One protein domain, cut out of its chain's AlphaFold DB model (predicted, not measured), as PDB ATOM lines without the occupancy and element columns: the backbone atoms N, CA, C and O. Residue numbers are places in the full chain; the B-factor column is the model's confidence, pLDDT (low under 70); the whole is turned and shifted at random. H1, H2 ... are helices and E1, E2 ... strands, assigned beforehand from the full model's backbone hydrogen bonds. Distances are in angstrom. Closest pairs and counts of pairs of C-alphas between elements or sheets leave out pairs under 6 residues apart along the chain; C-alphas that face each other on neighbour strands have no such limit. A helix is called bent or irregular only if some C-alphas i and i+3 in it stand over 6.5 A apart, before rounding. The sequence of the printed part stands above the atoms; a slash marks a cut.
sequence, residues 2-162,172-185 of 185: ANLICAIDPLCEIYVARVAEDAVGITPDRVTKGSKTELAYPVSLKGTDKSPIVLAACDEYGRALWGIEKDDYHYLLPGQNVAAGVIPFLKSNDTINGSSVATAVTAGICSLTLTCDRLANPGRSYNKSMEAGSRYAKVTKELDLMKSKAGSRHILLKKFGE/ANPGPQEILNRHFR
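Overview. This is residues 2 to 162 and 172 to 185 of the 185 residues of an uncharacterized protein of Fusarium culmorum (UniProt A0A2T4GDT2). What does the model look like at first sight? One long helix, H3, runs through the core; H1 packs on it, two short parallel strands E1 and E2 sit by its residues 99 to 106, and H4 and H6 cross its later part, with H5 touching both of these. Long loops wrap round this core, and H2 lies away from the other helices. What are its make-up and size? The printed part has 175 residues, with named elements in the order H1, H2, E1, E2, H3, H4, H5, H6; it is mostly helix by its named elements, though these hold just 71 residues. It is compact, with a radius of gyration of the C-alphas of 17.1 A and spans of 50 by 40 by 34 A.

Along the chain. Where are the first elements? H1 is residues 2 to 8, 10.2 A long, from C-alpha 2 at (106.095, 133.482, 132.392). H2 is residues 28 to 35, 10.6 A; strands E1, residues 55 to 58, and E2, residues 75 to 78, are 10.0 A and 10.3 A. Where are the later ones? H3, residues 99 to 120, is 31.1 A long from C-alpha 99 at (114.977, 129.514, 142.981); H4, residues 135 to 145, is 15.7 A. H5, residues 157 to 162, is 9.8 A and irregular, with C-alphas 158 and 161 8.3 A apart. H6, residues 176 to 184, is 11.0 A and ends at C-alpha 184 (117.325, 155.947, 134.362).

Arrangement. What touches the hub, H3? H1 touches it at a steep tilt of 48 degrees, the same way, closest at the C-alphas of Ile 5 and Gly 108, 4.2 A. H4 touches its residues 110 to 114 alone, at 72 degrees only just about perpendicular, closest at the C-alphas of Cys 110 and Val 139, 5.6 A. H6 touches its residues 116 to 120 alone, about perpendicular at 86 degrees, closest at the C-alphas of Asp 117 and Phe 184, 5.2 A. What of the strands? E1 and E2 are parallel, with N 56 and O 75 at 2.9 A; the closest C-alphas of E1 and H3 are those of Ala 57 and Ser 99, 4.7 A. And H5 and the helix backbones? H5 touches H6, closest at the C-alphas of Gly 161 and His 183, 5.9 A, and only just touches H4, with 3 pairs of C-alphas within 8 A. Every O i to N i+4 pair is within hydrogen-bond range in H1, H2, H3, H4 and H6; in H5 0 of 2 are, beside 2 of 3 O i to N i+3 pairs.

Size, cuts and confidence. How far does it reach, and is it cut? The two C-alphas farthest apart, those of Val 24 and Ala 172, are 52.5 A apart. Residues 163 to 171 are not printed, and C-alphas 162 and 172 are 13.7 A apart across the cut. Which links are long, and where is confidence low? The links that are printed whole, from H1 to H2 through H4 to H5, are long. The mean pLDDT of the printed part is 81.4, and 33 residues are under 70, among them residues 43 to 50 and 84 to 93.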
ATOM      1  N   ALA A   2     106.460 132.408 133.332       84.88
ATOM      2  CA  ALA A   2     106.095 133.482 132.392       84.88
ATOM      3  C   ALA A   2     105.116 134.510 132.996       84.88
ATOM      4  O   ALA A   2     105.392 135.700 132.956       84.88
ATOM      5  N   ASN A   3     104.065 134.052 133.686       84.81
ATOM      6  CA  ASN A   3     103.123 134.947 134.374       84.81
ATOM      7  C   ASN A   3     103.788 135.880 135.401       84.81
ATOM      8  O   ASN A   3     103.373 137.023 135.525       84.81
ATOM      9  N   LEU A   4     104.816 135.415 136.123       86.50
ATOM     10  CA  LEU A   4     105.541 136.250 137.089       86.50
ATOM     11  C   LEU A   4     106.383 137.316 136.386       86.50
ATOM     12  O   LEU A   4     106.439 138.447 136.849       86.50
ATOM     13  N   ILE A   5     107.009 136.956 135.262       89.88
ATOM     14  CA  ILE A   5     107.763 137.901 134.430       89.88
ATOM     15  C   ILE A   5     106.810 138.988 133.922       89.88
ATOM     16  O   ILE A   5     107.069 140.169 134.129       89.88
ATOM     17  N   CYS A   6     105.668 138.594 133.352       88.69
ATOM     18  CA  CYS A   6     104.664 139.523 132.827       88.69
ATOM     19  C   CYS A   6     103.961 140.348 133.915       88.69
ATOM     20  O   CYS A   6     103.491 141.443 133.636       88.69
ATOM     21  N   ALA A   7     103.883 139.860 135.156       87.06
ATOM     22  CA  ALA A   7     103.368 140.654 136.269       87.06
ATOM     23  C   ALA A   7     104.295 141.831 136.625       87.06
ATOM     24  O   ALA A   7     103.825 142.829 137.164       87.06
ATOM     25  N   ILE A   8     105.595 141.714 136.327       89.69
ATOM     26  CA  ILE A   8     106.595 142.763 136.565       89.69
ATOM     27  C   ILE A   8     106.753 143.655 135.331       89.69
ATOM     28  O   ILE A   8     106.764 144.876 135.461       89.69
ATOM     29  N   ASP A   9     106.853 143.057 134.145       90.38
ATOM     30  CA  ASP A   9     106.925 143.768 132.867       90.38
ATOM     31  C   ASP A   9     105.810 143.273 131.927       90.38
ATOM     32  O   ASP A   9     106.013 142.323 131.166       90.38
ATOM     33  N   PRO A  10     104.613 143.887 131.962       87.75
ATOM     34  CA  PRO A  10     103.472 143.456 131.150       87.75
ATOM     35  C   PRO A  10     103.677 143.603 129.641       87.75
ATOM     36  O   PRO A  10     102.914 143.029 128.868       87.75
ATOM     37  N   LEU A  11     104.672 144.390 129.221       87.00
ATOM     38  CA  LEU A  11     104.958 144.673 127.816       87.00
ATOM     39  C   LEU A  11     106.149 143.864 127.288       87.00
ATOM     40  O   LEU A  11     106.557 144.061 126.143       87.00
ATOM     41  N   CYS A  12     106.710 142.957 128.094       87.25
ATOM     42  CA  CYS A  12     107.777 142.084 127.625       87.25
ATOM     43  C   CYS A  12     107.264 141.079 126.581       87.25
ATOM     44  O   CYS A  12     106.183 140.497 126.699       87.25
ATOM     45  N   GLU A  13     108.082 140.832 125.561       86.62
ATOM     46  CA  GLU A  13     107.849 139.739 124.622       86.62
ATOM     47  C   GLU A  13     108.392 138.431 125.204       86.62
ATOM     48  O   GLU A  13     109.576 138.316 125.534       86.62
ATOM     49  N   ILE A  14     107.530 137.418 125.305       84.75
ATOM     50  CA  ILE A  14     107.903 136.100 125.816       84.75
ATOM     51  C   ILE A  14     108.184 135.148 124.657       84.75
ATOM     52  O   ILE A  14     107.313 134.843 123.846       84.75
ATOM     53  N   TYR A  15     109.395 134.595 124.652       84.50
ATOM     54  CA  TYR A  15     109.794 133.510 123.763       84.50
ATOM     55  C   TYR A  15     109.896 132.217 124.575       84.50
ATOM     56  O   TYR A  15     110.650 132.141 125.546       84.50
ATOM     57  N   VAL A  16     109.128 131.194 124.194       82.50
ATOM     58  CA  VAL A  16     109.096 129.914 124.914       82.50
ATOM     59  C   VAL A  16     110.020 128.906 124.237       82.50
ATOM     60  O   VAL A  16     109.712 128.377 123.171       82.50
ATOM     61  N   ALA A  17     111.142 128.609 124.891       82.12
ATOM     62  CA  ALA A  17     112.025 127.500 124.547       82.12
ATOM     63  C   ALA A  17     111.712 126.298 125.449       82.12
ATOM     64  O   ALA A  17     112.072 126.282 126.629       82.12
ATOM     65  N   ARG A  18     111.020 125.287 124.918       77.94
ATOM     66  CA  ARG A  18     110.686 124.075 125.680       77.94
ATOM     67  C   ARG A  18     111.907 123.152 125.748       77.94
ATOM     68  O   ARG A  18     112.340 122.622 124.732       77.94
ATOM     69  N   VAL A  19     112.469 122.990 126.949       79.38
ATOM     70  CA  VAL A  19     113.714 122.222 127.192       79.38
ATOM     71  C   VAL A  19     113.541 121.066 128.186       79.38
ATOM     72  O   VAL A  19     114.453 120.261 128.369       79.38
ATOM     73  N   ALA A  20     112.361 120.963 128.799       76.75
ATOM     74  CA  ALA A  20     111.937 119.852 129.639       76.75
ATOM     75  C   ALA A  20     110.496 119.479 129.269       76.75
ATOM     76  O   ALA A  20     109.644 120.364 129.140       76.75
ATOM     77  N   GLU A  21     110.244 118.186 129.073       65.56
ATOM     78  CA  GLU A  21     108.916 117.668 128.719       65.56
ATOM     79  C   GLU A  21     108.443 116.575 129.690       65.56
ATOM     80  O   GLU A  21     107.298 116.662 130.112       65.56
ATOM     81  N   ASP A  22     109.327 115.658 130.127       62.12
ATOM     82  CA  ASP A  22     108.998 114.473 130.950       62.12
ATOM     83  C   ASP A  22     110.142 114.062 131.920       62.12
ATOM     84  O   ASP A  22     111.176 114.732 131.993       62.12
ATOM     85  N   ALA A  23     109.984 112.923 132.620       58.09
ATOM     86  CA  ALA A  23     110.832 112.359 133.694       58.09
ATOM     87  C   ALA A  23     112.358 112.301 133.442       58.09
ATOM     88  O   ALA A  23     113.130 112.152 134.386       58.09
ATOM     89  N   VAL A  24     112.803 112.438 132.191       60.22
ATOM     90  CA  VAL A  24     114.227 112.477 131.801       60.22
ATOM     91  C   VAL A  24     114.886 113.828 132.147       60.22
ATOM     92  O   VAL A  24     116.107 113.954 132.120       60.22
ATOM     93  N   GLY A  25     114.097 114.845 132.513       69.94
ATOM     94  CA  GLY A  25     114.598 116.124 133.016       69.94
ATOM     95  C   GLY A  25     115.235 117.024 131.948       69.94
ATOM     96  O   GLY A  25     114.964 116.910 130.747       69.94
ATOM     97  N   ILE A  26     116.057 117.969 132.415       75.00
ATOM     98  CA  ILE A  26     116.771 118.962 131.597       75.00
ATOM     99  C   ILE A  26     118.135 118.384 131.199       75.00
ATOM    100  O   ILE A  26     118.917 118.011 132.071       75.00
ATOM    101  N   THR A  27     118.452 118.362 129.900       76.75
ATOM    102  CA  THR A  27     119.776 117.954 129.390       76.75
ATOM    103  C   THR A  27     120.461 119.102 128.638       76.75
ATOM    104  O   THR A  27     119.759 119.926 128.041       76.75
ATOM    105  N   PRO A  28     121.809 119.176 128.614       75.00
ATOM    106  CA  PRO A  28     122.534 120.232 127.901       75.00
ATOM    107  C   PRO A  28     122.125 120.364 126.428       75.00
ATOM    108  O   PRO A  28     121.838 121.470 125.978       75.00
ATOM    109  N   ASP A  29     121.991 119.241 125.717       76.94
ATOM    110  CA  ASP A  29     121.592 119.205 124.300       76.94
ATOM    111  C   ASP A  29     120.193 119.771 124.046       76.94
ATOM    112  O   ASP A  29     119.926 120.365 123.000       76.94
ATOM    113  N   ARG A  30     119.265 119.567 124.986       77.00
ATOM    114  CA  ARG A  30     117.917 120.137 124.892       77.00
ATOM    115  C   ARG A  30     117.951 121.636 125.120       77.00
ATOM    116  O   ARG A  30     117.260 122.363 124.413       77.00
ATOM    117  N   VAL A  31     118.766 122.089 126.072       77.62
ATOM    118  CA  VAL A  31     118.927 123.515 126.349       77.62
ATOM    119  C   VAL A  31     119.512 124.224 125.135       77.62
ATOM    120  O   VAL A  31     118.874 125.159 124.670       77.62
ATOM    121  N   THR A  32     120.625 123.751 124.563       75.69
ATOM    122  CA  THR A  32     121.262 124.372 123.381       75.69
ATOM    123  C   THR A  32     120.331 124.420 122.167       75.69
ATOM    124  O   THR A  32     120.187 125.463 121.526       75.69
ATOM    125  N   LYS A  33     119.621 123.318 121.879       75.94
ATOM    126  CA  LYS A  33     118.625 123.265 120.795       75.94
ATOM    127  C   LYS A  33     117.470 124.241 121.020       75.94
ATOM    128  O   LYS A  33     117.083 124.949 120.094       75.94
ATOM    129  N   GLY A  34     116.922 124.285 122.234       62.44
ATOM    130  CA  GLY A  34     115.769 125.121 122.569       62.44
ATOM    131  C   GLY A  34     116.095 126.614 122.600       62.44
ATOM    132  O   GLY A  34     115.315 127.422 122.099       62.44
ATOM    133  N   SER A  35     117.252 126.993 123.144       63.66
ATOM    134  CA  SER A  35     117.694 128.389 123.214       63.66
ATOM    135  C   SER A  35     118.227 128.924 121.885       63.66
ATOM    136  O   SER A  35     118.494 130.121 121.789       63.66
ATOM    137  N   LYS A  36     118.395 128.064 120.867       65.50
ATOM    138  CA  LYS A  36     119.116 128.381 119.623       65.50
ATOM    139  C   LYS A  36     120.503 128.976 119.905       65.50
ATOM    140  O   LYS A  36     120.990 129.811 119.144       65.50
ATOM    141  N   THR A  37     121.127 128.577 121.014       59.34
ATOM    142  CA  THR A  37     122.487 128.984 121.371       59.34
ATOM    143  C   THR A  37     123.419 127.791 121.266       59.34
ATOM    144  O   THR A  37     123.056 126.670 121.610       59.34
ATOM    145  N   GLU A  38     124.653 128.039 120.829       54.69
ATOM    146  CA  GLU A  38     125.690 127.001 120.756       54.69
ATOM    147  C   GLU A  38     126.035 126.425 122.140       54.69
ATOM    148  O   GLU A  38     126.472 125.283 122.243       54.69
ATOM    149  N   LEU A  39     125.800 127.193 123.214       62.25
ATOM    150  CA  LEU A  39     126.099 126.821 124.597       62.25
ATOM    151  C   LEU A  39     124.910 127.070 125.532       62.25
ATOM    152  O   LEU A  39     124.236 128.100 125.449       62.25
ATOM    153  N   ALA A  40     124.687 126.125 126.447       62.88
ATOM    154  CA  ALA A  40     123.836 126.285 127.617       62.88
ATOM    155  C   ALA A  40     124.660 126.903 128.759       62.88
ATOM    156  O   ALA A  40     125.802 126.501 128.974       62.88
ATOM    157  N   TYR A  41     124.079 127.843 129.508       70.00
ATOM    158  CA  TYR A  41     124.751 128.546 130.611       70.00
ATOM    159  C   TYR A  41     124.133 128.145 131.962       70.00
ATOM    160  O   TYR A  41     123.338 128.904 132.520       70.00
ATOM    161  N   PRO A  42     124.412 126.931 132.474       72.31
ATOM    162  CA  PRO A  42     123.872 126.485 133.753       72.31
ATOM    163  C   PRO A  42     124.480 127.272 134.915       72.31
ATOM    164  O   PRO A  42     125.576 127.817 134.816       72.31
ATOM    165  N   VAL A  43     123.795 127.255 136.058       68.81
ATOM    166  CA  VAL A  43     124.235 127.919 137.297       68.81
ATOM    167  C   VAL A  43     125.634 127.488 137.765       68.81
ATOM    168  O   VAL A  43     126.345 128.261 138.396       68.81
ATOM    169  N   SER A  44     126.044 126.261 137.428       69.81
ATOM    170  CA  SER A  44     127.355 125.694 137.755       69.81
ATOM    171  C   SER A  44     128.498 126.229 136.888       69.81
ATOM    172  O   SER A  44     129.660 125.943 137.179       69.81
ATOM    173  N   LEU A  45     128.207 127.003 135.839       69.06
ATOM    174  CA  LEU A  45     129.225 127.607 134.989       69.06
ATOM    175  C   LEU A  45     129.898 128.781 135.726       69.06
ATOM    176  O   LEU A  45     129.428 129.915 135.666       69.06
ATOM    177  N   LYS A  46     131.005 128.501 136.424       66.50
ATOM    178  CA  LYS A  46     131.850 129.501 137.101       66.50
ATOM    179  C   LYS A  46     133.091 129.824 136.245       66.50
ATOM    180  O   LYS A  46     133.637 128.938 135.595       66.50
ATOM    181  N   GLY A  47     133.560 131.076 136.269       58.50
ATOM    182  CA  GLY A  47     134.913 131.440 135.809       58.50
ATOM    183  C   GLY A  47     135.097 131.739 134.315       58.50
ATOM    184  O   GLY A  47     136.226 131.714 133.839       58.50
ATOM    185  N   THR A  48     134.026 132.033 133.570       60.16
ATOM    186  CA  THR A  48     134.134 132.527 132.180       60.16
ATOM    187  C   THR A  48     133.704 133.991 132.085       60.16
ATOM    188  O   THR A  48     132.891 134.448 132.896       60.16
ATOM    189  N   ASP A  49     134.131 134.691 131.029       60.41
ATOM    190  CA  ASP A  49     133.650 136.035 130.644       60.41
ATOM    191  C   ASP A  49     132.140 136.087 130.323       60.41
ATOM    192  O   ASP A  49     131.643 137.090 129.823       60.41
ATOM    193  N   LYS A  50     131.409 134.982 130.534       64.50
ATOM    194  CA  LYS A  50     129.969 134.800 130.308       64.50
ATOM    195  C   LYS A  50     129.317 134.066 131.485       64.50
ATOM    196  O   LYS A  50     128.502 133.162 131.298       64.50
ATOM    197  N   SER A  51     129.708 134.420 132.707       70.50
ATOM    198  CA  SER A  51     129.142 133.810 133.912       70.50
ATOM    199  C   SER A  51     127.690 134.278 134.127       70.50
ATOM    200  O   SER A  51     127.417 135.479 134.036       70.50
ATOM    201  N   PRO A  52     126.737 133.366 134.395       83.06
ATOM    202  CA  PRO A  52     125.348 133.731 134.632       83.06
ATOM    203  C   PRO A  52     125.171 134.435 135.983       83.06
ATOM    204  O   PRO A  52     125.891 134.174 136.951       83.06
ATOM    205  N   ILE A  53     124.139 135.273 136.084       87.94
ATOM    206  CA  ILE A  53     123.701 135.807 137.377       87.94
ATOM    207  C   ILE A  53     123.037 134.673 138.163       87.94
ATOM    208  O   ILE A  53     121.884 134.317 137.928       87.94
ATOM    209  N   VAL A  54     123.783 134.088 139.094       90.44
ATOM    210  CA  VAL A  54     123.277 133.086 140.041       90.44
ATOM    211  C   VAL A  54     122.367 133.704 141.106       90.44
ATOM    212  O   VAL A  54     122.758 134.649 141.797       90.44
ATOM    213  N   LEU A  55     121.174 133.125 141.261       91.50
ATOM    214  CA  LEU A  55     120.119 133.589 142.159       91.50
ATOM    215  C   LEU A  55     119.732 132.488 143.146       91.50
ATOM    216  O   LEU A  55     119.497 131.344 142.752       91.50
ATOM    217  N   ALA A  56     119.601 132.858 144.414       92.50
ATOM    218  CA  ALA A  56     119.015 132.024 145.453       92.50
ATOM    219  C   ALA A  56     117.641 132.569 145.864       92.50
ATOM    220  O   ALA A  56     117.357 133.762 145.728       92.50
ATOM    221  N   ALA A  57     116.792 131.686 146.391       92.19
ATOM    222  CA  ALA A  57     115.487 132.062 146.925       92.19
ATOM    223  C   ALA A  57     115.515 132.137 148.457       92.19
ATOM    224  O   ALA A  57     116.160 131.313 149.111       92.19
ATOM    225  N   CYS A  58     114.783 133.093 149.021       91.50
ATOM    226  CA  CYS A  58     114.571 133.244 150.456       91.50
ATOM    227  C   CYS A  58     113.095 133.328 150.849       91.50
ATOM    228  O   CYS A  58     112.208 133.496 150.005       91.50
ATOM    229  N   ASP A  59     112.874 133.215 152.156       89.50
ATOM    230  CA  ASP A  59     111.641 133.593 152.834       89.50
ATOM    231  C   ASP A  59     111.468 135.123 152.923       89.50
ATOM    232  O   ASP A  59     112.343 135.907 152.533       89.50
ATOM    233  N   GLU A  60     110.329 135.563 153.460       82.12
ATOM    234  CA  GLU A  60     110.009 136.986 153.657       82.12
ATOM    235  C   GLU A  60     110.969 137.717 154.614       82.12
ATOM    236  O   GLU A  60     111.110 138.939 154.548       82.12
ATOM    237  N   TYR A  61     111.680 136.978 155.469       83.88
ATOM    238  CA  TYR A  61     112.660 137.501 156.423       83.88
ATOM    239  C   TYR A  61     114.089 137.509 155.862       83.88
ATOM    240  O   TYR A  61     115.028 137.936 156.539       83.88
ATOM    241  N   GLY A  62     114.278 137.044 154.627       83.94
ATOM    242  CA  GLY A  62     115.569 136.985 153.965       83.94
ATOM    243  C   GLY A  62     116.452 135.807 154.350       83.94
ATOM    244  O   GLY A  62     117.658 135.868 154.107       83.94
ATOM    245  N   ARG A  63     115.883 134.737 154.904       87.56
ATOM    246  CA  ARG A  63     116.574 133.466 155.143       87.56
ATOM    247  C   ARG A  63     116.497 132.604 153.888       87.56
ATOM    248  O   ARG A  63     115.432 132.466 153.296       87.56
ATOM    249  N   ALA A  64     117.624 132.042 153.462       89.69
ATOM    250  CA  ALA A  64     117.659 131.180 152.285       89.69
ATOM    251  C   ALA A  64     116.785 129.925 152.491       89.69
ATOM    252  O   ALA A  64     116.812 129.317 153.557       89.69
ATOM    253  N   LEU A  65     116.019 129.550 151.463       82.38
ATOM    254  CA  LEU A  65     115.088 128.410 151.479       82.38
ATOM    255  C   LEU A  65     115.787 127.048 151.571       82.38
ATOM    256  O   LEU A  65     115.245 126.092 152.114       82.38
ATOM    257  N   TRP A  66     116.986 126.971 151.013       74.38
ATOM    258  CA  TRP A  66     117.834 125.788 150.987       74.38
ATOM    259  C   TRP A  66     119.154 126.200 151.630       74.38
ATOM    260  O   TRP A  66     119.534 127.362 151.482       74.38
ATOM    261  N   GLY A  67     119.827 125.300 152.351       68.56
ATOM    262  CA  GLY A  67     121.103 125.554 153.040       68.56
ATOM    263  C   GLY A  67     122.269 125.820 152.083       68.56
ATOM    264  O   GLY A  67     123.257 125.100 152.097       68.56
ATOM    265  N   ILE A  68     122.110 126.812 151.212       78.31
ATOM    266  CA  ILE A  68     123.051 127.254 150.196       78.31
ATOM    267  C   ILE A  68     124.055 128.163 150.891       78.31
ATOM    268  O   ILE A  68     123.673 129.084 151.624       78.31
ATOM    269  N   GLU A  69     125.335 127.912 150.652       77.38
ATOM    270  CA  GLU A  69     126.392 128.752 151.185       77.38
ATOM    271  C   GLU A  69     126.303 130.158 150.599       77.38
ATOM    272  O   GLU A  69     125.936 130.369 149.440       77.38
ATOM    273  N   LYS A  70     126.656 131.152 151.415       73.88
ATOM    274  CA  LYS A  70     126.533 132.561 151.035       73.88
ATOM    275  C   LYS A  70     127.281 132.878 149.741       73.88
ATOM    276  O   LYS A  70     126.845 133.777 149.033       73.88
ATOM    277  N   ASP A  71     128.360 132.155 149.440       80.69
ATOM    278  CA  ASP A  71     129.237 132.386 148.291       80.69
ATOM    279  C   ASP A  71     128.792 131.719 146.985       80.69
ATOM    280  O   ASP A  71     129.349 132.022 145.930       80.69
ATOM    281  N   ASP A  72     127.725 130.920 147.006       84.31
ATOM    282  CA  ASP A  72     127.228 130.226 145.815       84.31
ATOM    283  C   ASP A  72     126.228 131.026 144.976       84.31
ATOM    284  O   ASP A  72     125.818 130.572 143.911       84.31
ATOM    285  N   TYR A  73     125.839 132.227 145.409       88.94
ATOM    286  CA  TYR A  73     124.881 133.065 144.685       88.94
ATOM    287  C   TYR A  73     125.243 134.547 144.713       88.94
ATOM    288  O   TYR A  73     125.792 135.052 145.689       88.94
ATOM    289  N   HIS A  74     124.877 135.283 143.662       91.06
ATOM    290  CA  HIS A  74     125.084 136.733 143.602       91.06
ATOM    291  C   HIS A  74     123.992 137.485 144.361       91.06
ATOM    292  O   HIS A  74     124.287 138.406 145.124       91.06
ATOM    293  N   TYR A  75     122.738 137.057 144.189       93.06
ATOM    294  CA  TYR A  75     121.575 137.710 144.781       93.06
ATOM    295  C   TYR A  75     120.621 136.707 145.419       93.06
ATOM    296  O   TYR A  75     120.489 135.567 144.976       93.06
ATOM    297  N   LEU A  76     119.951 137.161 146.470       93.31
ATOM    298  CA  LEU A  76     118.948 136.430 147.226       93.31
ATOM    299  C   LEU A  76     117.624 137.186 147.110       93.31
ATOM    300  O   LEU A  76     117.561 138.362 147.476       93.31
ATOM    301  N   LEU A  77     116.594 136.531 146.581       93.25
ATOM    302  CA  LEU A  77     115.284 137.140 146.346       93.25
ATOM    303  C   LEU A  77     114.163 136.338 147.006       93.25
ATOM    304  O   LEU A  77     114.270 135.110 147.079       93.25
ATOM    305  N   PRO A  78     113.061 136.996 147.412       89.31
ATOM    306  CA  PRO A  78     111.871 136.301 147.879       89.31
ATOM    307  C   PRO A  78     111.399 135.279 146.844       89.31
ATOM    308  O   PRO A  78     111.137 135.606 145.687       89.31
ATOM    309  N   GLY A  79     111.319 134.024 147.268       87.00
ATOM    310  CA  GLY A  79     110.868 132.918 146.430       87.00
ATOM    311  C   GLY A  79     110.113 131.854 147.214       87.00
ATOM    312  O   GLY A  79     109.957 130.751 146.702       87.00
ATOM    313  N   GLN A  80     109.684 132.164 148.441       89.44
ATOM    314  CA  GLN A  80     108.774 131.347 149.240       89.44
ATOM    315  C   GLN A  80     107.371 131.963 149.235       89.44
ATOM    316  O   GLN A  80     107.229 133.180 149.307       89.44
ATOM    317  N   ASN A  81     106.349 131.116 149.188       84.38
ATOM    318  CA  ASN A  81     104.929 131.440 149.235       84.38
ATOM    319  C   ASN A  81     104.510 132.489 148.193       84.38
ATOM    320  O   ASN A  81     103.650 133.330 148.450       84.38
ATOM    321  N   VAL A  82     105.109 132.449 146.997       83.38
ATOM    322  CA  VAL A  82     104.785 133.400 145.927       83.38
ATOM    323  C   VAL A  82     103.524 132.937 145.213       83.38
ATOM    324  O   VAL A  82     103.476 131.819 144.701       83.38
ATOM    325  N   ALA A  83     102.504 133.792 145.166       80.38
ATOM    326  CA  ALA A  83     101.244 133.484 144.502       80.38
ATOM    327  C   ALA A  83     101.471 133.197 143.006       80.38
ATOM    328  O   ALA A  83     101.975 134.040 142.264       80.38
ATOM    329  N   ALA A  84     101.086 132.003 142.558       69.31
ATOM    330  CA  ALA A  84     101.222 131.555 141.169       69.31
ATOM    331  C   ALA A  84      99.990 131.873 140.303       69.31
ATOM    332  O   ALA A  84      99.964 131.534 139.118       69.31
ATOM    333  N   GLY A  85      98.987 132.511 140.911       59.84
ATOM    334  CA  GLY A  85      97.659 132.760 140.369       59.84
ATOM    335  C   GLY A  85      97.624 133.315 138.962       59.84
ATOM    336  O   GLY A  85      97.973 134.467 138.717       59.84
ATOM    337  N   VAL A  86      97.133 132.483 138.053       57.97
ATOM    338  CA  VAL A  86      96.636 132.872 136.739       57.97
ATOM    339  C   VAL A  86      95.332 133.619 136.985       57.97
ATOM    340  O   VAL A  86      94.379 132.994 137.428       57.97
ATOM    341  N   ILE A  87      95.328 134.934 136.766       48.41
ATOM    342  CA  ILE A  87      94.192 135.848 136.529       48.41
ATOM    343  C   ILE A  87      94.496 137.167 137.266       48.41
ATOM    344  O   ILE A  87      94.487 137.198 138.503       48.41
ATOM    345  N   PRO A  88      94.750 138.275 136.537       37.44
ATOM    346  CA  PRO A  88      94.701 139.591 137.158       37.44
ATOM    347  C   PRO A  88      93.321 139.717 137.815       37.44
ATOM    348  O   PRO A  88      92.337 139.345 137.191       37.44
ATOM    349  N   PHE A  89      93.255 140.175 139.070       39.56
ATOM    350  CA  PHE A  89      92.043 140.361 139.899       39.56
ATOM    351  C   PHE A  89      91.593 139.217 140.837       39.56
ATOM    352  O   PHE A  89      90.734 139.486 141.679       39.56
ATOM    353  N   LEU A  90      92.172 138.004 140.815       39.72
ATOM    354  CA  LEU A  90      91.813 136.943 141.783       39.72
ATOM    355  C   LEU A  90      92.978 136.592 142.724       39.72
ATOM    356  O   LEU A  90      94.065 136.226 142.278       39.72
ATOM    357  N   LYS A  91      92.749 136.653 144.045       47.53
ATOM    358  CA  LYS A  91      93.666 136.054 145.031       47.53
ATOM    359  C   LYS A  91      93.724 134.548 144.772       47.53
ATOM    360  O   LYS A  91      92.736 133.849 144.973       47.53
ATOM    361  N   SER A  92      94.871 134.067 144.315       54.97
ATOM    362  CA  SER A  92      95.124 132.640 144.146       54.97
ATOM    363  C   SER A  92      95.546 132.010 145.463       54.97
ATOM    364  O   SER A  92      96.420 132.545 146.144       54.97
ATOM    365  N   ASN A  93      94.963 130.855 145.778       60.19
ATOM    366  CA  ASN A  93      95.402 130.008 146.888       60.19
ATOM    367  C   ASN A  93      96.650 129.181 146.531       60.19
ATOM    368  O   ASN A  93      97.305 128.655 147.426       60.19
ATOM    369  N   ASP A  94      97.009 129.099 145.244       74.75
ATOM    370  CA  ASP A  94      98.200 128.381 144.804       74.75
ATOM    371  C   ASP A  94      99.442 129.255 144.965       74.75
ATOM    372  O   ASP A  94      99.581 130.309 144.328       74.75
ATOM    373  N   THR A  95     100.360 128.787 145.806       80.62
ATOM    374  CA  THR A  95     101.680 129.382 146.002       80.62
ATOM    375  C   THR A  95     102.773 128.447 145.514       80.62
ATOM    376  O   THR A  95     102.705 127.237 145.723       80.62
ATOM    377  N   ILE A  96     103.816 129.014 144.916       86.19
ATOM    378  CA  ILE A  96     105.000 128.285 144.464       86.19
ATOM    379  C   ILE A  96     106.245 128.738 145.219       86.19
ATOM    380  O   ILE A  96     106.378 129.900 145.607       86.19
ATOM    381  N   ASN A  97     107.168 127.790 145.385       88.44
ATOM    382  CA  ASN A  97     108.430 127.974 146.086       88.44
ATOM    383  C   ASN A  97     109.610 127.657 145.164       88.44
ATOM    384  O   ASN A  97     109.541 126.732 144.354       88.44
ATOM    385  N   GLY A  98     110.724 128.363 145.340       87.38
ATOM    386  CA  GLY A  98     112.033 127.935 144.847       87.38
ATOM    387  C   GLY A  98     112.818 128.990 144.075       87.38
ATOM    388  O   GLY A  98     112.328 130.067 143.741       87.38
ATOM    389  N   SER A  99     114.067 128.650 143.748       87.50
ATOM    390  CA  SER A  99     114.977 129.514 142.981       87.50
ATOM    391  C   SER A  99     114.442 129.855 141.593       87.50
ATOM    392  O   SER A  99     114.685 130.955 141.120       87.50
ATOM    393  N   SER A 100     113.632 128.988 140.978       89.00
ATOM    394  CA  SER A 100     112.962 129.299 139.705       89.00
ATOM    395  C   SER A 100     112.019 130.504 139.810       89.00
ATOM    396  O   SER A 100     111.893 131.271 138.857       89.00
ATOM    397  N   VAL A 101     111.385 130.697 140.973       90.81
ATOM    398  CA  VAL A 101     110.534 131.862 141.257       90.81
ATOM    399  C   VAL A 101     111.391 133.121 141.336       90.81
ATOM    400  O   VAL A 101     111.112 134.089 140.633       90.81
ATOM    401  N   ALA A 102     112.477 133.072 142.116       91.25
ATOM    402  CA  ALA A 102     113.458 134.153 142.198       91.25
ATOM    403  C   ALA A 102     114.015 134.511 140.810       91.25
ATOM    404  O   ALA A 102     114.062 135.683 140.453       91.25
ATOM    405  N   THR A 103     114.342 133.513 139.983       92.19
ATOM    406  CA  THR A 103     114.787 133.712 138.598       92.19
ATOM    407  C   THR A 103     113.742 134.412 137.740       92.19
ATOM    408  O   THR A 103     114.092 135.345 137.023       92.19
ATOM    409  N   ALA A 104     112.472 134.008 137.809       91.31
ATOM    410  CA  ALA A 104     111.409 134.659 137.047       91.31
ATOM    411  C   ALA A 104     111.206 136.120 137.483       91.31
ATOM    412  O   ALA A 104     111.084 137.002 136.637       91.31
ATOM    413  N   VAL A 105     111.240 136.386 138.791       92.12
ATOM    414  CA  VAL A 105     111.128 137.744 139.338       92.12
ATOM    415  C   VAL A 105     112.303 138.612 138.884       92.12
ATOM    416  O   VAL A 105     112.096 139.700 138.348       92.12
ATOM    417  N   THR A 106     113.539 138.124 139.013       93.94
ATOM    418  CA  THR A 106     114.724 138.854 138.542       93.94
ATOM    419  C   THR A 106     114.703 139.064 137.031       93.94
ATOM    420  O   THR A 106     115.066 140.141 136.580       93.94
ATOM    421  N   ALA A 107     114.255 138.086 136.238       92.75
ATOM    422  CA  ALA A 107     114.134 138.244 134.790       92.75
ATOM    423  C   ALA A 107     113.140 139.356 134.414       92.75
ATOM    424  O   ALA A 107     113.447 140.168 133.540       92.75
ATOM    425  N   GLY A 108     112.002 139.438 135.114       93.00
ATOM    426  CA  GLY A 108     111.048 140.540 134.970       93.00
ATOM    427  C   GLY A 108     111.666 141.896 135.317       93.00
ATOM    428  O   GLY A 108     111.561 142.829 134.527       93.00
ATOM    429  N   ILE A 109     112.388 141.991 136.441       94.25
ATOM    430  CA  ILE A 109     113.088 143.227 136.835       94.25
ATOM    431  C   ILE A 109     114.121 143.619 135.783       94.25
ATOM    432  O   ILE A 109     114.126 144.759 135.342       94.25
ATOM    433  N   CYS A 110     114.962 142.685 135.335       94.44
ATOM    434  CA  CYS A 110     115.965 142.947 134.305       94.44
ATOM    435  C   CYS A 110     115.330 143.444 132.998       94.44
ATOM    436  O   CYS A 110     115.875 144.351 132.369       94.44
ATOM    437  N   SER A 111     114.190 142.870 132.591       94.56
ATOM    438  CA  SER A 111     113.423 143.348 131.435       94.56
ATOM    439  C   SER A 111     112.963 144.788 131.649       94.56
ATOM    440  O   SER A 111     113.299 145.666 130.852       94.56
ATOM    441  N   LEU A 112     112.314 145.057 132.785       93.56
ATOM    442  CA  LEU A 112     111.811 146.380 133.135       93.56
ATOM    443  C   LEU A 112     112.934 147.426 133.221       93.56
ATOM    444  O   LEU A 112     112.802 148.503 132.650       93.56
ATOM    445  N   THR A 113     114.072 147.106 133.845       94.50
ATOM    446  CA  THR A 113     115.269 147.964 133.906       94.50
ATOM    447  C   THR A 113     115.718 148.393 132.512       94.50
ATOM    448  O   THR A 113     116.010 149.568 132.286       94.50
ATOM    449  N   LEU A 114     115.798 147.450 131.570       92.94
ATOM    450  CA  LEU A 114     116.235 147.733 130.203       92.94
ATOM    451  C   LEU A 114     115.189 148.539 129.430       92.94
ATOM    452  O   LEU A 114     115.557 149.423 128.655       92.94
ATOM    453  N   THR A 115     113.905 148.272 129.653       92.44
ATOM    454  CA  THR A 115     112.803 149.062 129.095       92.44
ATOM    455  C   THR A 115     112.868 150.504 129.601       92.44
ATOM    456  O   THR A 115     112.886 151.432 128.791       92.44
ATOM    457  N   CYS A 116     113.010 150.712 130.911       92.75
ATOM    458  CA  CYS A 116     113.165 152.033 131.515       92.75
ATOM    459  C   CYS A 116     114.403 152.774 130.990       92.75
ATOM    460  O   CYS A 116     114.301 153.942 130.618       92.75
ATOM    461  N   ASP A 117     115.557 152.105 130.891       92.25
ATOM    462  CA  ASP A 117     116.783 152.725 130.371       92.25
ATOM    463  C   ASP A 117     116.631 153.180 128.913       92.25
ATOM    464  O   ASP A 117     117.078 154.275 128.570       92.25
ATOM    465  N   ARG A 118     115.958 152.385 128.069       90.69
ATOM    466  CA  ARG A 118     115.681 152.732 126.665       90.69
ATOM    467  C   ARG A 118     114.671 153.863 126.520       90.69
ATOM    468  O   ARG A 118     114.837 154.696 125.634       90.69
ATOM    469  N   LEU A 119     113.642 153.898 127.366       91.62
ATOM    470  CA  LEU A 119     112.658 154.985 127.375       91.62
ATOM    471  C   LEU A 119     113.292 156.305 127.825       91.62
ATOM    472  O   LEU A 119     113.024 157.348 127.233       91.62
ATOM    473  N   ALA A 120     114.162 156.263 128.837       91.81
ATOM    474  CA  ALA A 120     114.897 157.436 129.303       91.81
ATOM    475  C   ALA A 120     115.983 157.887 128.307       91.81
ATOM    476  O   ALA A 120     116.262 159.083 128.204       91.81
ATOM    477  N   ASN A 121     116.560 156.946 127.547       90.62
ATOM    478  CA  ASN A 121     117.649 157.183 126.597       90.62
ATOM    479  C   ASN A 121     117.351 156.594 125.203       90.62
ATOM    480  O   ASN A 121     117.961 155.587 124.811       90.62
ATOM    481  N   PRO A 122     116.446 157.216 124.423       89.31
ATOM    482  CA  PRO A 122     116.124 156.750 123.079       89.31
ATOM    483  C   PRO A 122     117.372 156.677 122.190       89.31
ATOM    484  O   PRO A 122     118.185 157.598 122.160       89.31
ATOM    485  N   GLY A 123     117.531 155.572 121.458       84.81
ATOM    486  CA  GLY A 123     118.655 155.375 120.535       84.81
ATOM    487  C   GLY A 123     119.971 154.929 121.185       84.81
ATOM    488  O   GLY A 123     120.957 154.740 120.473       84.81
ATOM    489  N   ARG A 124     120.011 154.708 122.509       85.38
ATOM    490  CA  ARG A 124     121.198 154.156 123.177       85.38
ATOM    491  C   ARG A 124     121.526 152.760 122.634       85.38
ATOM    492  O   ARG A 124     120.716 151.836 122.712       85.38
ATOM    493  N   SER A 125     122.744 152.611 122.121       84.81
ATOM    494  CA  SER A 125     123.322 151.315 121.767       84.81
ATOM    495  C   SER A 125     124.043 150.721 122.974       84.81
ATOM    496  O   SER A 125     124.672 151.449 123.741       84.81
ATOM    497  N   TYR A 126     123.962 149.402 123.140       85.00
ATOM    498  CA  TYR A 126     124.651 148.694 124.217       85.00
ATOM    499  C   TYR A 126     125.797 147.862 123.668       85.00
ATOM    500  O   TYR A 126     125.650 147.171 122.654       85.00
ATOM    501  N   ASN A 127     126.897 147.839 124.416       81.94
ATOM    502  CA  ASN A 127     127.986 146.909 124.159       81.94
ATOM    503  C   ASN A 127     127.493 145.463 124.309       81.94
ATOM    504  O   ASN A 127     126.681 145.146 125.185       81.94
ATOM    505  N   LYS A 128     127.991 144.582 123.435       76.12
ATOM    506  CA  LYS A 128     127.684 143.142 123.462       76.12
ATOM    507  C   LYS A 128     128.470 142.384 124.544       76.12
ATOM    508  O   LYS A 128     128.119 141.244 124.829       76.12
ATOM    509  N   SER A 129     129.516 142.995 125.105       77.25
ATOM    510  CA  SER A 129     130.323 142.457 126.208       77.25
ATOM    511  C   SER A 129     129.597 142.592 127.557       77.25
ATOM    512  O   SER A 129     128.468 143.078 127.614       77.25
ATOM    513  N   MET A 130     130.229 142.158 128.651       77.62
ATOM    514  CA  MET A 130     129.746 142.372 130.029       77.62
ATOM    515  C   MET A 130     130.339 143.635 130.682       77.62
ATOM    516  O   MET A 130     130.148 143.873 131.872       77.62
ATOM    517  N   GLU A 131     131.048 144.456 129.910       80.50
ATOM    518  CA  GLU A 131     131.780 145.631 130.390       80.50
ATOM    519  C   GLU A 131     130.856 146.822 130.694       80.50
ATOM    520  O   GLU A 131     129.636 146.777 130.483       80.50
ATOM    521  N   ALA A 132     131.444 147.922 131.168       78.12
ATOM    522  CA  ALA A 132     130.743 149.187 131.345       78.12
ATOM    523  C   ALA A 132     130.019 149.612 130.049       78.12
ATOM    524  O   ALA A 132     130.549 149.509 128.942       78.12
ATOM    525  N   GLY A 133     128.768 150.057 130.189       80.69
ATOM    526  CA  GLY A 133     127.904 150.406 129.053       80.69
ATOM    527  C   GLY A 133     127.195 149.219 128.383       80.69
ATOM    528  O   GLY A 133     126.427 149.415 127.441       80.69
ATOM    529  N   SER A 134     127.399 147.986 128.856       89.06
ATOM    530  CA  SER A 134     126.603 146.833 128.429       89.06
ATOM    531  C   SER A 134     125.237 146.762 129.121       89.06
ATOM    532  O   SER A 134     125.015 147.337 130.190       89.06
ATOM    533  N   ARG A 135     124.324 145.968 128.542       89.00
ATOM    534  CA  ARG A 135     123.058 145.605 129.207       89.00
ATOM    535  C   ARG A 135     123.307 144.899 130.538       89.00
ATOM    536  O   ARG A 135     122.587 145.157 131.494       89.00
ATOM    537  N   TYR A 136     124.337 144.051 130.590       88.62
ATOM    538  CA  TYR A 136     124.722 143.324 131.794       88.62
ATOM    539  C   TYR A 136     125.111 144.283 132.923       88.62
ATOM    540  O   TYR A 136     124.545 144.220 134.009       88.62
ATOM    541  N   ALA A 137     126.013 145.229 132.654       89.44
ATOM    542  CA  ALA A 137     126.431 146.210 133.649       89.44
ATOM    543  C   ALA A 137     125.256 147.068 134.147       89.44
ATOM    544  O   ALA A 137     125.186 147.380 135.334       89.44
ATOM    545  N   LYS A 138     124.303 147.412 133.266       91.19
ATOM    546  CA  LYS A 138     123.115 148.186 133.650       91.19
ATOM    547  C   LYS A 138     122.206 147.410 134.604       91.19
ATOM    548  O   LYS A 138     121.831 147.960 135.636       91.19
ATOM    549  N   VAL A 139     121.868 146.155 134.291       93.31
ATOM    550  CA  VAL A 139     120.997 145.354 135.168       93.31
ATOM    551  C   VAL A 139     121.680 145.027 136.492       93.31
ATOM    552  O   VAL A 139     121.051 145.142 137.534       93.31
ATOM    553  N   THR A 140     122.979 144.723 136.484       92.44
ATOM    554  CA  THR A 140     123.753 144.470 137.709       92.44
ATOM    555  C   THR A 140     123.805 145.711 138.598       92.44
ATOM    556  O   THR A 140     123.568 145.606 139.799       92.44
ATOM    557  N   LYS A 141     124.020 146.900 138.012       92.75
ATOM    558  CA  LYS A 141     123.950 148.171 138.748       92.75
ATOM    559  C   LYS A 141     122.585 148.352 139.414       92.75
ATOM    560  O   LYS A 141     122.537 148.725 140.581       92.75
ATOM    561  N   GLU A 142     121.495 148.078 138.699       94.00
ATOM    562  CA  GLU A 142     120.146 148.198 139.263       94.00
ATOM    563  C   GLU A 142     119.924 147.212 140.417       94.00
ATOM    564  O   GLU A 142     119.525 147.609 141.509       94.00
ATOM    565  N   LEU A 143     120.259 145.936 140.219       94.19
ATOM    566  CA  LEU A 143     120.135 144.908 141.257       94.19
ATOM    567  C   LEU A 143     120.976 145.236 142.501       94.19
ATOM    568  O   LEU A 143     120.561 144.946 143.625       94.19
ATOM    569  N   ASP A 144     122.135 145.868 142.320       94.12
ATOM    570  CA  ASP A 144     122.989 146.318 143.414       94.12
ATOM    571  C   ASP A 144     122.370 147.465 144.220       94.12
ATOM    572  O   ASP A 144     122.459 147.452 145.451       94.12
ATOM    573  N   LEU A 145     121.698 148.416 143.565       93.00
ATOM    574  CA  LEU A 145     120.956 149.490 144.240       93.00
ATOM    575  C   LEU A 145     119.768 148.941 145.041       93.00
ATOM    576  O   LEU A 145     119.435 149.450 146.113       93.00
ATOM    577  N   MET A 146     119.184 147.834 144.584       94.00
ATOM    578  CA  MET A 146     118.068 147.180 145.261       94.00
ATOM    579  C   MET A 146     118.477 146.319 146.470       94.00
ATOM    580  O   MET A 146     117.613 145.747 147.143       94.00
ATOM    581  N   LYS A 147     119.773 146.214 146.798       93.75
ATOM    582  CA  LYS A 147     120.244 145.474 147.982       93.75
ATOM    583  C   LYS A 147     119.679 146.064 149.278       93.75
ATOM    584  O   LYS A 147     119.559 147.278 149.453       93.75
ATOM    585  N   SER A 148     119.362 145.206 150.250       91.19
ATOM    586  CA  SER A 148     118.767 145.633 151.524       91.19
ATOM    587  C   SER A 148     119.677 146.575 152.319       91.19
ATOM    588  O   SER A 148     119.202 147.574 152.856       91.19
ATOM    589  N   LYS A 149     120.984 146.296 152.325       88.88
ATOM    590  CA  LYS A 149     122.051 147.106 152.930       88.88
ATOM    591  C   LYS A 149     123.385 146.863 152.219       88.88
ATOM    592  O   LYS A 149     123.534 145.857 151.523       88.88
ATOM    593  N   ALA A 150     124.368 147.732 152.447       85.56
ATOM    594  CA  ALA A 150     125.733 147.525 151.967       85.56
ATOM    595  C   ALA A 150     126.277 146.150 152.418       85.56
ATOM    596  O   ALA A 150     126.090 145.741 153.565       85.56
ATOM    597  N   GLY A 151     126.886 145.405 151.493       83.88
ATOM    598  CA  GLY A 151     127.393 144.045 151.734       83.88
ATOM    599  C   GLY A 151     126.326 142.941 151.829       83.88
ATOM    600  O   GLY A 151     126.671 141.766 151.973       83.88
ATOM    601  N   SER A 152     125.034 143.277 151.737       88.81
ATOM    602  CA  SER A 152     123.954 142.291 151.621       88.81
ATOM    603  C   SER A 152     123.820 141.784 150.187       88.81
ATOM    604  O   SER A 152     124.024 142.530 149.233       88.81
ATOM    605  N   ARG A 153     123.423 140.518 150.041       90.50
ATOM    606  CA  ARG A 153     122.998 139.931 148.758       90.50
ATOM    607  C   ARG A 153     121.472 139.875 148.627       90.50
ATOM    608  O   ARG A 153     120.969 139.529 147.569       90.50
ATOM    609  N   HIS A 154     120.737 140.218 149.688       92.25
ATOM    610  CA  HIS A 154     119.277 140.227 149.696       92.25
ATOM    611  C   HIS A 154     118.742 141.446 148.941       92.25
ATOM    612  O   HIS A 154     119.045 142.576 149.330       92.25
ATOM    613  N   ILE A 155     117.933 141.218 147.910       92.94
ATOM    614  CA  ILE A 155     117.288 142.262 147.108       92.94
ATOM    615  C   ILE A 155     115.896 142.566 147.660       92.94
ATOM    616  O   ILE A 155     115.106 141.663 147.919       92.94
ATOM    617  N   LEU A 156     115.576 143.854 147.776       91.44
ATOM    618  CA  LEU A 156     114.249 144.343 148.128       91.44
ATOM    619  C   LEU A 156     113.567 144.924 146.891       91.44
ATOM    620  O   LEU A 156     113.995 145.946 146.366       91.44
ATOM    621  N   LEU A 157     112.463 144.310 146.460       89.44
ATOM    622  CA  LEU A 157     111.739 144.729 145.251       89.44
ATOM    623  C   LEU A 157     111.254 146.186 145.320       89.44
ATOM    624  O   LEU A 157     111.303 146.898 144.325       89.44
ATOM    625  N   LYS A 158     110.871 146.657 146.513       88.56
ATOM    626  CA  LYS A 158     110.424 148.039 146.750       88.56
ATOM    627  C   LYS A 158     111.485 149.117 146.478       88.56
ATOM    628  O   LYS A 158     111.126 150.276 146.344       88.56
ATOM    629  N   LYS A 159     112.768 148.741 146.412       90.94
ATOM    630  CA  LYS A 159     113.879 149.660 146.122       90.94
ATOM    631  C   LYS A 159     114.087 149.916 144.631       90.94
ATOM    632  O   LYS A 159     114.922 150.741 144.277       90.94
ATOM    633  N   PHE A 160     113.384 149.192 143.758       91.25
ATOM    634  CA  PHE A 160     113.472 149.419 142.319       91.25
ATOM    635  C   PHE A 160     113.115 150.871 141.997       91.25
ATOM    636  O   PHE A 160     112.077 151.348 142.454       91.25
ATOM    637  N   GLY A 161     113.968 151.575 141.246       87.06
ATOM    638  CA  GLY A 161     113.742 152.989 140.928       87.06
ATOM    639  C   GLY A 161     113.589 153.894 142.156       87.06
ATOM    640  O   GLY A 161     112.903 154.911 142.074       87.06
ATOM    641  N   GLU A 162     114.159 153.487 143.296       86.31
ATOM    642  CA  GLU A 162     114.087 154.176 144.589       86.31
ATOM    643  C   GLU A 162     112.659 154.412 145.104       86.31
ATOM    644  O   GLU A 162     112.455 155.298 145.929       86.31
ATOM    645  N   ALA A 172     102.741 162.038 147.454       58.38
ATOM    646  CA  ALA A 172     102.797 161.737 146.023       58.38
ATOM    647  C   ALA A 172     103.657 160.495 145.747       58.38
ATOM    648  O   ALA A 172     104.875 160.525 145.917       58.38
ATOM    649  N   ASN A 173     103.027 159.412 145.278       65.81
ATOM    650  CA  ASN A 173     103.757 158.365 144.567       65.81
ATOM    651  C   ASN A 173     104.337 158.994 143.290       65.81
ATOM    652  O   ASN A 173     103.587 159.659 142.566       65.81
ATOM    653  N   PRO A 174     105.633 158.810 142.996       71.56
ATOM    654  CA  PRO A 174     106.256 159.432 141.844       71.56
ATOM    655  C   PRO A 174     105.598 158.900 140.581       71.56
ATOM    656  O   PRO A 174     105.355 157.698 140.429       71.56
ATOM    657  N   GLY A 175     105.306 159.808 139.654       81.38
ATOM    658  CA  GLY A 175     104.824 159.407 138.342       81.38
ATOM    659  C   GLY A 175     105.895 158.580 137.614       81.38
ATOM    660  O   GLY A 175     107.091 158.807 137.827       81.38
ATOM    661  N   PRO A 176     105.514 157.683 136.687       81.94
ATOM    662  CA  PRO A 176     106.477 156.905 135.902       81.94
ATOM    663  C   PRO A 176     107.554 157.770 135.228       81.94
ATOM    664  O   PRO A 176     108.726 157.406 135.199       81.94
ATOM    665  N   GLN A 177     107.181 158.963 134.749       84.62
ATOM    666  CA  GLN A 177     108.111 159.899 134.114       84.62
ATOM    667  C   GLN A 177     109.161 160.463 135.086       84.62
ATOM    668  O   GLN A 177     110.296 160.715 134.684       84.62
ATOM    669  N   GLU A 178     108.799 160.668 136.354       85.12
ATOM    670  CA  GLU A 178     109.720 161.164 137.379       85.12
ATOM    671  C   GLU A 178     110.772 160.107 137.714       85.12
ATOM    672  O   GLU A 178     111.963 160.421 137.720       85.12
ATOM    673  N   ILE A 179     110.347 158.848 137.876       86.06
ATOM    674  CA  ILE A 179     111.247 157.704 138.087       86.06
ATOM    675  C   ILE A 179     112.225 157.578 136.914       86.06
ATOM    676  O   ILE A 179     113.435 157.490 137.119       86.06
ATOM    677  N   LEU A 180     111.720 157.620 135.674       88.25
ATOM    678  CA  LEU A 180     112.563 157.549 134.477       88.25
ATOM    679  C   LEU A 180     113.611 158.665 134.451       88.25
ATOM    680  O   LEU A 180     114.785 158.401 134.197       88.25
ATOM    681  N   ASN A 181     113.200 159.899 134.745       85.88
ATOM    682  CA  ASN A 181     114.082 161.060 134.689       85.88
ATOM    683  C   ASN A 181     115.128 161.087 135.809       85.88
ATOM    684  O   ASN A 181     116.242 161.540 135.557       85.88
ATOM    685  N   ARG A 182     114.788 160.647 137.027       84.94
ATOM    686  CA  ARG A 182     115.720 160.647 138.166       84.94
ATOM    687  C   ARG A 182     116.691 159.478 138.143       84.94
ATOM    688  O   ARG A 182     117.851 159.659 138.490       84.94
ATOM    689  N   HIS A 183     116.215 158.294 137.762       86.88
ATOM    690  CA  HIS A 183     116.945 157.049 138.015       86.88
ATOM    691  C   HIS A 183     117.563 156.427 136.761       86.88
ATOM    692  O   HIS A 183     118.606 155.771 136.821       86.88
ATOM    693  N   PHE A 184     116.933 156.626 135.600       87.44
ATOM    694  CA  PHE A 184     117.325 155.947 134.362       87.44
ATOM    695  C   PHE A 184     117.953 156.861 133.306       87.44
ATOM    696  O   PHE A 184     118.557 156.336 132.367       87.44
ATOM    697  N   ARG A 185     117.838 158.183 133.450       82.12
ATOM    698  CA  ARG A 185     118.393 159.170 132.514       82.12
ATOM    699  C   ARG A 185     119.897 159.383 132.689       82.12
ATOM    700  O   ARG A 185     120.405 159.201 133.815       82.12
TER     701      ARG A 185